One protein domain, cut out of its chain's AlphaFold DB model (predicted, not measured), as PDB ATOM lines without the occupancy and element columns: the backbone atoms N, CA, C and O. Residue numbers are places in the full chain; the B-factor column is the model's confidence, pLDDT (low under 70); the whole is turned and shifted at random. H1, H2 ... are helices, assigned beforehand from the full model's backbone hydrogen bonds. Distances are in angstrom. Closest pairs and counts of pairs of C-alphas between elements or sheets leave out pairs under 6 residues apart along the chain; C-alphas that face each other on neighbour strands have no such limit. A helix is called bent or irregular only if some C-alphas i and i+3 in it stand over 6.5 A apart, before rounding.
ATOM      1  N   ASP A  27       4.823 -49.489   5.374       91.25
ATOM      2  CA  ASP A  27       5.992 -48.620   5.206       91.25
ATOM      3  C   ASP A  27       5.712 -47.172   5.638       91.25
ATOM      4  O   ASP A  27       6.601 -46.517   6.184       91.25
ATOM      5  N   GLU A  28       4.471 -46.699   5.491       90.31
ATOM      6  CA  GLU A  28       4.036 -45.386   5.982       90.31
ATOM      7  C   GLU A  28       4.078 -45.314   7.513       90.31
ATOM      8  O   GLU A  28       4.685 -44.406   8.081       90.31
ATOM      9  N   GLU A  29       3.512 -46.308   8.204       89.12
ATOM     10  CA  GLU A  29       3.564 -46.390   9.668       89.12
ATOM     11  C   GLU A  29       5.014 -46.464  10.163       89.12
ATOM     12  O   GLU A  29       5.409 -45.749  11.094       89.12
ATOM     13  N   ARG A  30       5.843 -47.261   9.475       90.69
ATOM     14  CA  ARG A  30       7.267 -47.410   9.775       90.69
ATOM     15  C   ARG A  30       8.034 -46.103   9.589       90.69
ATOM     16  O   ARG A  30       8.962 -45.856  10.359       90.69
ATOM     17  N   ALA A  31       7.665 -45.281   8.608       90.81
ATOM     18  CA  ALA A  31       8.267 -43.973   8.360       90.81
ATOM     19  C   ALA A  31       7.810 -42.907   9.372       90.81
ATOM     20  O   ALA A  31       8.613 -42.066   9.775       90.81
ATOM     21  N   LEU A  32       6.562 -42.962   9.848       93.25
ATOM     22  CA  LEU A  32       6.028 -42.012  10.833       93.25
ATOM     23  C   LEU A  32       6.556 -42.257  12.254       93.25
ATOM     24  O   LEU A  32       6.765 -41.318  13.024       93.25
ATOM     25  N   LYS A  33       6.810 -43.516  12.630       92.06
ATOM     26  CA  LYS A  33       7.343 -43.859  13.960       92.06
ATOM     27  C   LYS A  33       8.649 -43.152  14.349       92.06
ATOM     28  O   LYS A  33       8.696 -42.654  15.476       92.06
ATOM     29  N   PRO A  34       9.716 -43.109  13.527       94.19
ATOM     30  CA  PRO A  34      10.940 -42.407  13.893       94.19
ATOM     31  C   PRO A  34      10.704 -40.907  14.075       94.19
ATOM     32  O   PRO A  34      11.284 -40.341  14.996       94.19
ATOM     33  N   GLU A  35       9.830 -40.281  13.285       93.88
ATOM     34  CA  GLU A  35       9.495 -38.864  13.466       93.88
ATOM     35  C   GLU A  35       8.770 -38.621  14.795       93.88
ATOM     36  O   GLU A  35       9.204 -37.784  15.586       93.88
ATOM     37  N   ASN A  36       7.779 -39.448  15.137       94.44
ATOM     38  CA  ASN A  36       7.122 -39.380  16.447       94.44
ATOM     39  C   ASN A  36       8.110 -39.586  17.611       94.44
ATOM     40  O   ASN A  36       8.062 -38.877  18.616       94.44
ATOM     41  N   LEU A  37       9.054 -40.526  17.472       96.06
ATOM     42  CA  LEU A  37      10.103 -40.750  18.472       96.06
ATOM     43  C   LEU A  37      11.061 -39.560  18.587       96.06
ATOM     44  O   LEU A  37      11.527 -39.266  19.687       96.06
ATOM     45  N   ARG A  38      11.368 -38.876  17.480       96.00
ATOM     46  CA  ARG A  38      12.204 -37.670  17.483       96.00
ATOM     47  C   ARG A  38      11.517 -36.517  18.199       96.00
ATOM     48  O   ARG A  38      12.180 -35.880  19.013       96.00
ATOM     49  N   VAL A  39      10.231 -36.284  17.928       96.94
ATOM     50  CA  VAL A  39       9.430 -35.237  18.587       96.94
ATOM     51  C   VAL A  39       9.365 -35.496  20.087       96.94
ATOM     52  O   VAL A  39       9.825 -34.668  20.867       96.94
ATOM     53  N   HIS A  40       8.946 -36.698  20.489       96.75
ATOM     54  CA  HIS A  40       8.887 -37.066  21.902       96.75
ATOM     55  C   HIS A  40      10.261 -36.947  22.582       96.75
ATOM     56  O   HIS A  40      10.370 -36.466  23.705       96.75
ATOM     57  N   ALA A  41      11.345 -37.366  21.919       96.12
ATOM     58  CA  ALA A  41      12.691 -37.214  22.464       96.12
ATOM     59  C   ALA A  41      13.163 -35.751  22.514       96.12
ATOM     60  O   ALA A  41      14.077 -35.440  23.266       96.12
ATOM     61  N   ALA A  42      12.631 -34.851  21.691       96.50
ATOM     62  CA  ALA A  42      12.938 -33.428  21.782       96.50
ATOM     63  C   ALA A  42      12.201 -32.790  22.967       96.50
ATOM     64  O   ALA A  42      12.822 -32.063  23.738       96.50
ATOM     65  N   GLU A  43      10.924 -33.128  23.149       97.31
ATOM     66  CA  GLU A  43      10.084 -32.665  24.260       97.31
ATOM     67  C   GLU A  43      10.598 -33.138  25.623       97.31
ATOM     68  O   GLU A  43      10.664 -32.362  26.579       97.31
ATOM     69  N   THR A  44      11.033 -34.396  25.731       96.19
ATOM     70  CA  THR A  44      11.646 -34.869  26.978       96.19
ATOM     71  C   THR A  44      12.940 -34.120  27.265       96.19
ATOM     72  O   THR A  44      13.150 -33.678  28.385       96.19
ATOM     73  N   ARG A  45      13.790 -33.896  26.255       95.25
ATOM     74  CA  ARG A  45      15.061 -33.175  26.440       95.25
ATOM     75  C   ARG A  45      14.892 -31.690  26.749       95.25
ATOM     76  O   ARG A  45      15.761 -31.122  27.408       95.25
ATOM     77  N   SER A  46      13.834 -31.049  26.253       95.94
ATOM     78  CA  SER A  46      13.557 -29.636  26.538       95.94
ATOM     79  C   SER A  46      13.050 -29.422  27.963       95.94
ATOM     80  O   SER A  46      13.313 -28.370  28.539       95.94
ATOM     81  N   SER A  47      12.379 -30.425  28.536       96.38
ATOM     82  CA  SER A  47      11.827 -30.401  29.896       96.38
ATOM     83  C   SER A  47      12.761 -30.973  30.973       96.38
ATOM     84  O   SER A  47      12.425 -30.939  32.154       96.38
ATOM     85  N   GLU A  48      13.940 -31.474  30.597       95.75
ATOM     86  CA  GLU A  48      14.934 -32.007  31.536       95.75
ATOM     87  C   GLU A  48      15.510 -30.937  32.475       95.75
ATOM     88  O   GLU A  48      15.885 -29.839  32.048       95.75
ATOM     89  N   SER A  49      15.709 -31.316  33.743       97.69
ATOM     90  CA  SER A  49      16.506 -30.530  34.688       97.69
ATOM     91  C   SER A  49      18.004 -30.568  34.351       97.69
ATOM     92  O   SER A  49      18.478 -31.415  33.586       97.69
ATOM     93  N   SER A  50      18.784 -29.660  34.945       97.12
ATOM     94  CA  SER A  50      20.249 -29.662  34.821       97.12
ATOM     95  C   SER A  50      20.870 -30.976  35.304       97.12
ATOM     96  O   SER A  50      21.681 -31.560  34.591       97.12
ATOM     97  N   GLU A  51      20.435 -31.488  36.455       97.88
ATOM     98  CA  GLU A  51      20.929 -32.748  37.024       97.88
ATOM     99  C   GLU A  51      20.616 -33.947  36.118       97.88
ATOM    100  O   GLU A  51      21.484 -34.773  35.834       97.88
ATOM    101  N   GLN A  52      19.387 -34.028  35.592       97.56
ATOM    102  CA  GLN A  52      18.995 -35.084  34.653       97.56
ATOM    103  C   GLN A  52      19.833 -35.034  33.372       97.56
ATOM    104  O   GLN A  52      20.257 -36.072  32.854       97.56
ATOM    105  N   ARG A  53      20.109 -33.823  32.879       97.25
ATOM    106  CA  ARG A  53      20.956 -33.595  31.709       97.25
ATOM    107  C   ARG A  53      22.395 -34.050  31.950       97.25
ATOM    108  O   ARG A  53      22.972 -34.685  31.066       97.25
ATOM    109  N   GLU A  54      22.963 -33.747  33.113       98.00
ATOM    110  CA  GLU A  54      24.313 -34.176  33.497       98.00
ATOM    111  C   GLU A  54      24.415 -35.696  33.601       98.00
ATOM    112  O   GLU A  54      25.297 -36.293  32.981       98.00
ATOM    113  N   VAL A  55      23.463 -36.340  34.286       98.12
ATOM    114  CA  VAL A  55      23.395 -37.806  34.370       98.12
ATOM    115  C   VAL A  55      23.319 -38.415  32.975       98.12
ATOM    116  O   VAL A  55      24.072 -39.337  32.659       98.12
ATOM    117  N   ARG A  56      22.463 -37.881  32.096       97.31
ATOM    118  CA  ARG A  56      22.371 -38.357  30.714       97.31
ATOM    119  C   ARG A  56      23.716 -38.232  29.992       97.31
ATOM    120  O   ARG A  56      24.165 -39.210  29.400       97.31
ATOM    121  N   PHE A  57      24.385 -37.080  30.061       98.06
ATOM    122  CA  PHE A  57      25.684 -36.895  29.408       98.06
ATOM    123  C   PHE A  57      26.767 -37.826  29.945       98.06
ATOM    124  O   PHE A  57      27.519 -38.389  29.148       98.06
ATOM    125  N   GLU A  58      26.822 -38.049  31.256       98.25
ATOM    126  CA  GLU A  58      27.796 -38.976  31.828       98.25
ATOM    127  C   GLU A  58      27.488 -40.425  31.417       98.25
ATOM    128  O   GLU A  58      28.388 -41.162  31.011       98.25
ATOM    129  N   THR A  59      26.210 -40.825  31.383       98.06
ATOM    130  CA  THR A  59      25.829 -42.159  30.886       98.06
ATOM    131  C   THR A  59      26.185 -42.361  29.410       98.06
ATOM    132  O   THR A  59      26.683 -43.428  29.036       98.06
ATOM    133  N   ASP A  60      25.990 -41.344  28.567       98.00
ATOM    134  CA  ASP A  60      26.356 -41.386  27.150       98.00
ATOM    135  C   ASP A  60      27.880 -41.436  26.969       98.00
ATOM    136  O   ASP A  60      28.385 -42.196  26.134       98.00
ATOM    137  N   ARG A  61      28.631 -40.689  27.788       98.12
ATOM    138  CA  ARG A  61      30.099 -40.714  27.810       98.12
ATOM    139  C   ARG A  61      30.626 -42.100  28.172       98.12
ATOM    140  O   ARG A  61      31.458 -42.635  27.435       98.12
ATOM    141  N   ILE A  62      30.125 -42.701  29.252       98.25
ATOM    142  CA  ILE A  62      30.508 -44.052  29.688       98.25
ATOM    143  C   ILE A  62      30.199 -45.068  28.586       98.25
ATOM    144  O   ILE A  62      31.070 -45.859  28.213       98.25
ATOM    145  N   ARG A  63      29.000 -45.007  27.995       97.75
ATOM    146  CA  ARG A  63      28.607 -45.889  26.886       97.75
ATOM    147  C   ARG A  63      29.543 -45.748  25.687       97.75
ATOM    148  O   ARG A  63      29.931 -46.751  25.091       97.75
ATOM    149  N   ALA A  64      29.936 -44.523  25.338       96.75
ATOM    150  CA  ALA A  64      30.864 -44.271  24.240       96.75
ATOM    151  C   ALA A  64      32.273 -44.814  24.528       96.75
ATOM    152  O   ALA A  64      32.913 -45.346  23.621       96.75
ATOM    153  N   ILE A  65      32.756 -44.705  25.769       97.50
ATOM    154  CA  ILE A  65      34.039 -45.284  26.190       97.50
ATOM    155  C   ILE A  65      33.988 -46.809  26.079       97.50
ATOM    156  O   ILE A  65      34.861 -47.399  25.444       97.50
ATOM    157  N   GLN A  66      32.942 -47.437  26.617       97.62
ATOM    158  CA  GLN A  66      32.757 -48.886  26.555       97.62
ATOM    159  C   GLN A  66      32.713 -49.383  25.106       97.62
ATOM    160  O   GLN A  66      33.487 -50.266  24.742       97.62
ATOM    161  N   ALA A  67      31.905 -48.750  24.250       95.75
ATOM    162  CA  ALA A  67      31.806 -49.108  22.836       95.75
ATOM    163  C   ALA A  67      33.146 -48.981  22.089       95.75
ATOM    164  O   ALA A  67      33.447 -49.806  21.229       95.75
ATOM    165  N   ARG A  68      33.963 -47.970  22.422       95.31
ATOM    166  CA  ARG A  68      35.314 -47.805  21.855       95.31
ATOM    167  C   ARG A  68      36.296 -48.848  22.382       95.31
ATOM    168  O   ARG A  68      37.176 -49.263  21.639       95.31
ATOM    169  N   SER A  69      36.167 -49.249  23.644       95.31
ATOM    170  CA  SER A  69      37.049 -50.252  24.252       95.31
ATOM    171  C   SER A  69      36.827 -51.654  23.680       95.31
ATOM    172  O   SER A  69      37.776 -52.419  23.560       95.31
ATOM    173  N   SER A  70      35.595 -51.964  23.262       95.44
ATOM    174  CA  SER A  70      35.219 -53.231  22.624       95.44
ATOM    175  C   SER A  70      35.263 -53.185  21.089       95.44
ATOM    176  O   SER A  70      34.711 -54.063  20.430       95.44
ATOM    177  N   GLU A  71      35.823 -52.126  20.500       94.94
ATOM    178  CA  GLU A  71      35.823 -51.910  19.050       94.94
ATOM    179  C   GLU A  71      36.834 -52.844  18.360       94.94
ATOM    180  O   GLU A  71      37.984 -52.953  18.785       94.94
ATOM    181  N   THR A  72      36.434 -53.493  17.262       97.44
ATOM    182  CA  THR A  72      37.382 -54.232  16.411       97.44
ATOM    183  C   THR A  72      38.288 -53.264  15.645       97.44
ATOM    184  O   THR A  72      37.950 -52.094  15.444       97.44
ATOM    185  N   THR A  73      39.437 -53.741  15.166       96.69
ATOM    186  CA  THR A  73      40.383 -52.932  14.376       96.69
ATOM    187  C   THR A  73      39.721 -52.294  13.149       96.69
ATOM    188  O   THR A  73      39.829 -51.086  12.952       96.69
ATOM    189  N   GLU A  74      38.935 -53.060  12.390       97.62
ATOM    190  CA  GLU A  74      38.210 -52.567  11.209       97.62
ATOM    191  C   GLU A  74      37.172 -51.483  11.539       97.62
ATOM    192  O   GLU A  74      36.997 -50.504  10.806       97.62
ATOM    193  N   LEU A  75      36.430 -51.643  12.642       97.31
ATOM    194  CA  LEU A  75      35.465 -50.635  13.088       97.31
ATOM    195  C   LEU A  75      36.182 -49.344  13.493       97.31
ATOM    196  O   LEU A  75      35.774 -48.258  13.067       97.31
ATOM    197  N   ARG A  76      37.306 -49.478  14.205       96.75
ATOM    198  CA  ARG A  76      38.159 -48.360  14.609       96.75
ATOM    199  C   ARG A  76      38.676 -47.587  13.403       96.75
ATOM    200  O   ARG A  76      38.601 -46.357  13.397       96.75
ATOM    201  N   GLU A  77      39.163 -48.274  12.376       97.69
ATOM    202  CA  GLU A  77      39.646 -47.642  11.146       97.69
ATOM    203  C   GLU A  77      38.536 -46.888  10.414       97.69
ATOM    204  O   GLU A  77      38.702 -45.704  10.107       97.69
ATOM    205  N   ARG A  78      37.364 -47.510  10.228       97.50
ATOM    206  CA  ARG A  78      36.199 -46.848   9.616       97.50
ATOM    207  C   ARG A  78      35.778 -45.601  10.387       97.50
ATOM    208  O   ARG A  78      35.482 -44.565   9.785       97.50
ATOM    209  N   ARG A  79      35.757 -45.665  11.721       96.88
ATOM    210  CA  ARG A  79      35.445 -44.509  12.570       96.88
ATOM    211  C   ARG A  79      36.476 -43.396  12.390       96.88
ATOM    212  O   ARG A  79      36.087 -42.245  12.202       96.88
ATOM    213  N   LEU A  80      37.771 -43.714  12.419       97.25
ATOM    214  CA  LEU A  80      38.838 -42.728  12.215       97.25
ATOM    215  C   LEU A  80      38.782 -42.100  10.817       97.25
ATOM    216  O   LEU A  80      38.947 -40.888  10.694       97.25
ATOM    217  N   GLN A  81      38.487 -42.879   9.777       97.75
ATOM    218  CA  GLN A  81      38.308 -42.367   8.418       97.75
ATOM    219  C   GLN A  81      37.146 -41.365   8.341       97.75
ATOM    220  O   GLN A  81      37.318 -40.270   7.806       97.75
ATOM    221  N   LYS A  82      35.991 -41.679   8.946       97.38
ATOM    222  CA  LYS A  82      34.852 -40.744   9.039       97.38
ATOM    223  C   LYS A  82      35.223 -39.450   9.771       97.38
ATOM    224  O   LYS A  82      34.841 -38.364   9.332       97.38
ATOM    225  N   VAL A  83      35.994 -39.547  10.856       96.69
ATOM    226  CA  VAL A  83      36.494 -38.371  11.592       96.69
ATOM    227  C   VAL A  83      37.420 -37.525  10.716       96.69
ATOM    228  O   VAL A  83      37.255 -36.309  10.660       96.69
ATOM    229  N   ARG A  84      38.348 -38.136   9.973       96.56
ATOM    230  CA  ARG A  84      39.233 -37.411   9.042       96.56
ATOM    231  C   ARG A  84      38.439 -36.676   7.963       96.56
ATOM    232  O   ARG A  84      38.675 -35.491   7.749       96.56
ATOM    233  N   ILE A  85      37.469 -37.344   7.333       95.94
ATOM    234  CA  ILE A  85      36.630 -36.755   6.276       95.94
ATOM    235  C   ILE A  85      35.799 -35.590   6.818       95.94
ATOM    236  O   ILE A  85      35.775 -34.521   6.214       95.94
ATOM    237  N   SER A  86      35.122 -35.775   7.955       93.69
ATOM    238  CA  SER A  86      34.323 -34.706   8.573       93.69
ATOM    239  C   SER A  86      35.189 -33.516   8.979       93.69
ATOM    240  O   SER A  86      34.841 -32.384   8.658       93.69
ATOM    241  N   THR A  87      36.355 -33.769   9.577       92.88
ATOM    242  CA  THR A  87      37.316 -32.718   9.934       92.88
ATOM    243  C   THR A  87      37.770 -31.953   8.694       92.88
ATOM    244  O   THR A  87      37.725 -30.727   8.692       92.88
ATOM    245  N   ALA A  88      38.153 -32.652   7.621       90.38
ATOM    246  CA  ALA A  88      38.567 -32.026   6.366       90.38
ATOM    247  C   ALA A  88      37.451 -31.173   5.744       90.38
ATOM    248  O   ALA A  88      37.721 -30.063   5.304       90.38
ATOM    249  N   ARG A  89      36.198 -31.647   5.770       91.06
ATOM    250  CA  ARG A  89      35.030 -30.889   5.284       91.06
ATOM    251  C   ARG A  89      34.713 -29.658   6.133       91.06
ATOM    252  O   ARG A  89      34.235 -28.669   5.599       91.06
ATOM    253  N   SER A  90      34.940 -29.735   7.442       87.94
ATOM    254  CA  SER A  90      34.673 -28.627   8.368       87.94
ATOM    255  C   SER A  90      35.776 -27.568   8.396       87.94
ATOM    256  O   SER A  90      35.552 -26.470   8.897       87.94
TER     257      SER A  90
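This is residues 27 to 90 of the 146 residues of an uncharacterized protein of Eumeta variegata (UniProt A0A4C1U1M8). Three separate helices follow one another end to end as an open frame with an empty middle: H1 and H2 meet near their ends at one corner, H2 and H3 at another, and H3 runs off out of the plane of H1 and H2. H1 and H3 reach away from the two ends of H2 and do not come near each other, and much of each helix stands free. The printed part has 64 residues with three named helices, in the order H1, H2, H3, and no named strand; its class is all helix. It is extended, with a radius of gyration of the C-alphas of 16.7 A, and spans 38 by 37 by 27 A.

H1, the longest helix, holds residues 27 to 47 and measures 31.2 A from first to last C-alpha; C-alpha 27 is at (5.992, -48.620, 5.206). It is neither bent nor irregular, but only just: C-alphas 31 and 34 are 6.3 A apart. H2, residues 50 to 69, measures 28.6 A and begins with C-alpha 50 at (20.249, -29.662, 34.821). H3, residues 73 to 90, measures 25.7 A and ends with C-alpha 90 at (34.673, -28.627, 8.368).

H1 is close to H2 but not clearly touching; their closest C-alphas, those of Arg 45 and Arg 53, are 7.9 A apart. The two run opposite ways at a steep tilt of 55 degrees. H2 and H3 are also close but not clearly touching, with the closest C-alphas, those of Arg 68 and Arg 76, 7.8 A apart. They too run opposite ways at a steep tilt of 55 degrees. H1 and H3 are apart. In H2 and H3 every O i to N i+4 pair is within hydrogen-bond range; in H1, 15 of 17 are.

The two C-alphas farthest apart, those of Ser 47 and Thr 73, are 39.5 A apart. Both links, H1 to H2 and H2 to H3, are tight, and the printed part has no cut. Residues 27 to 44, 57 to 67 and 80 to 90 stand free. The mean pLDDT of the printed part is 95.7, and no printed residue is under 70.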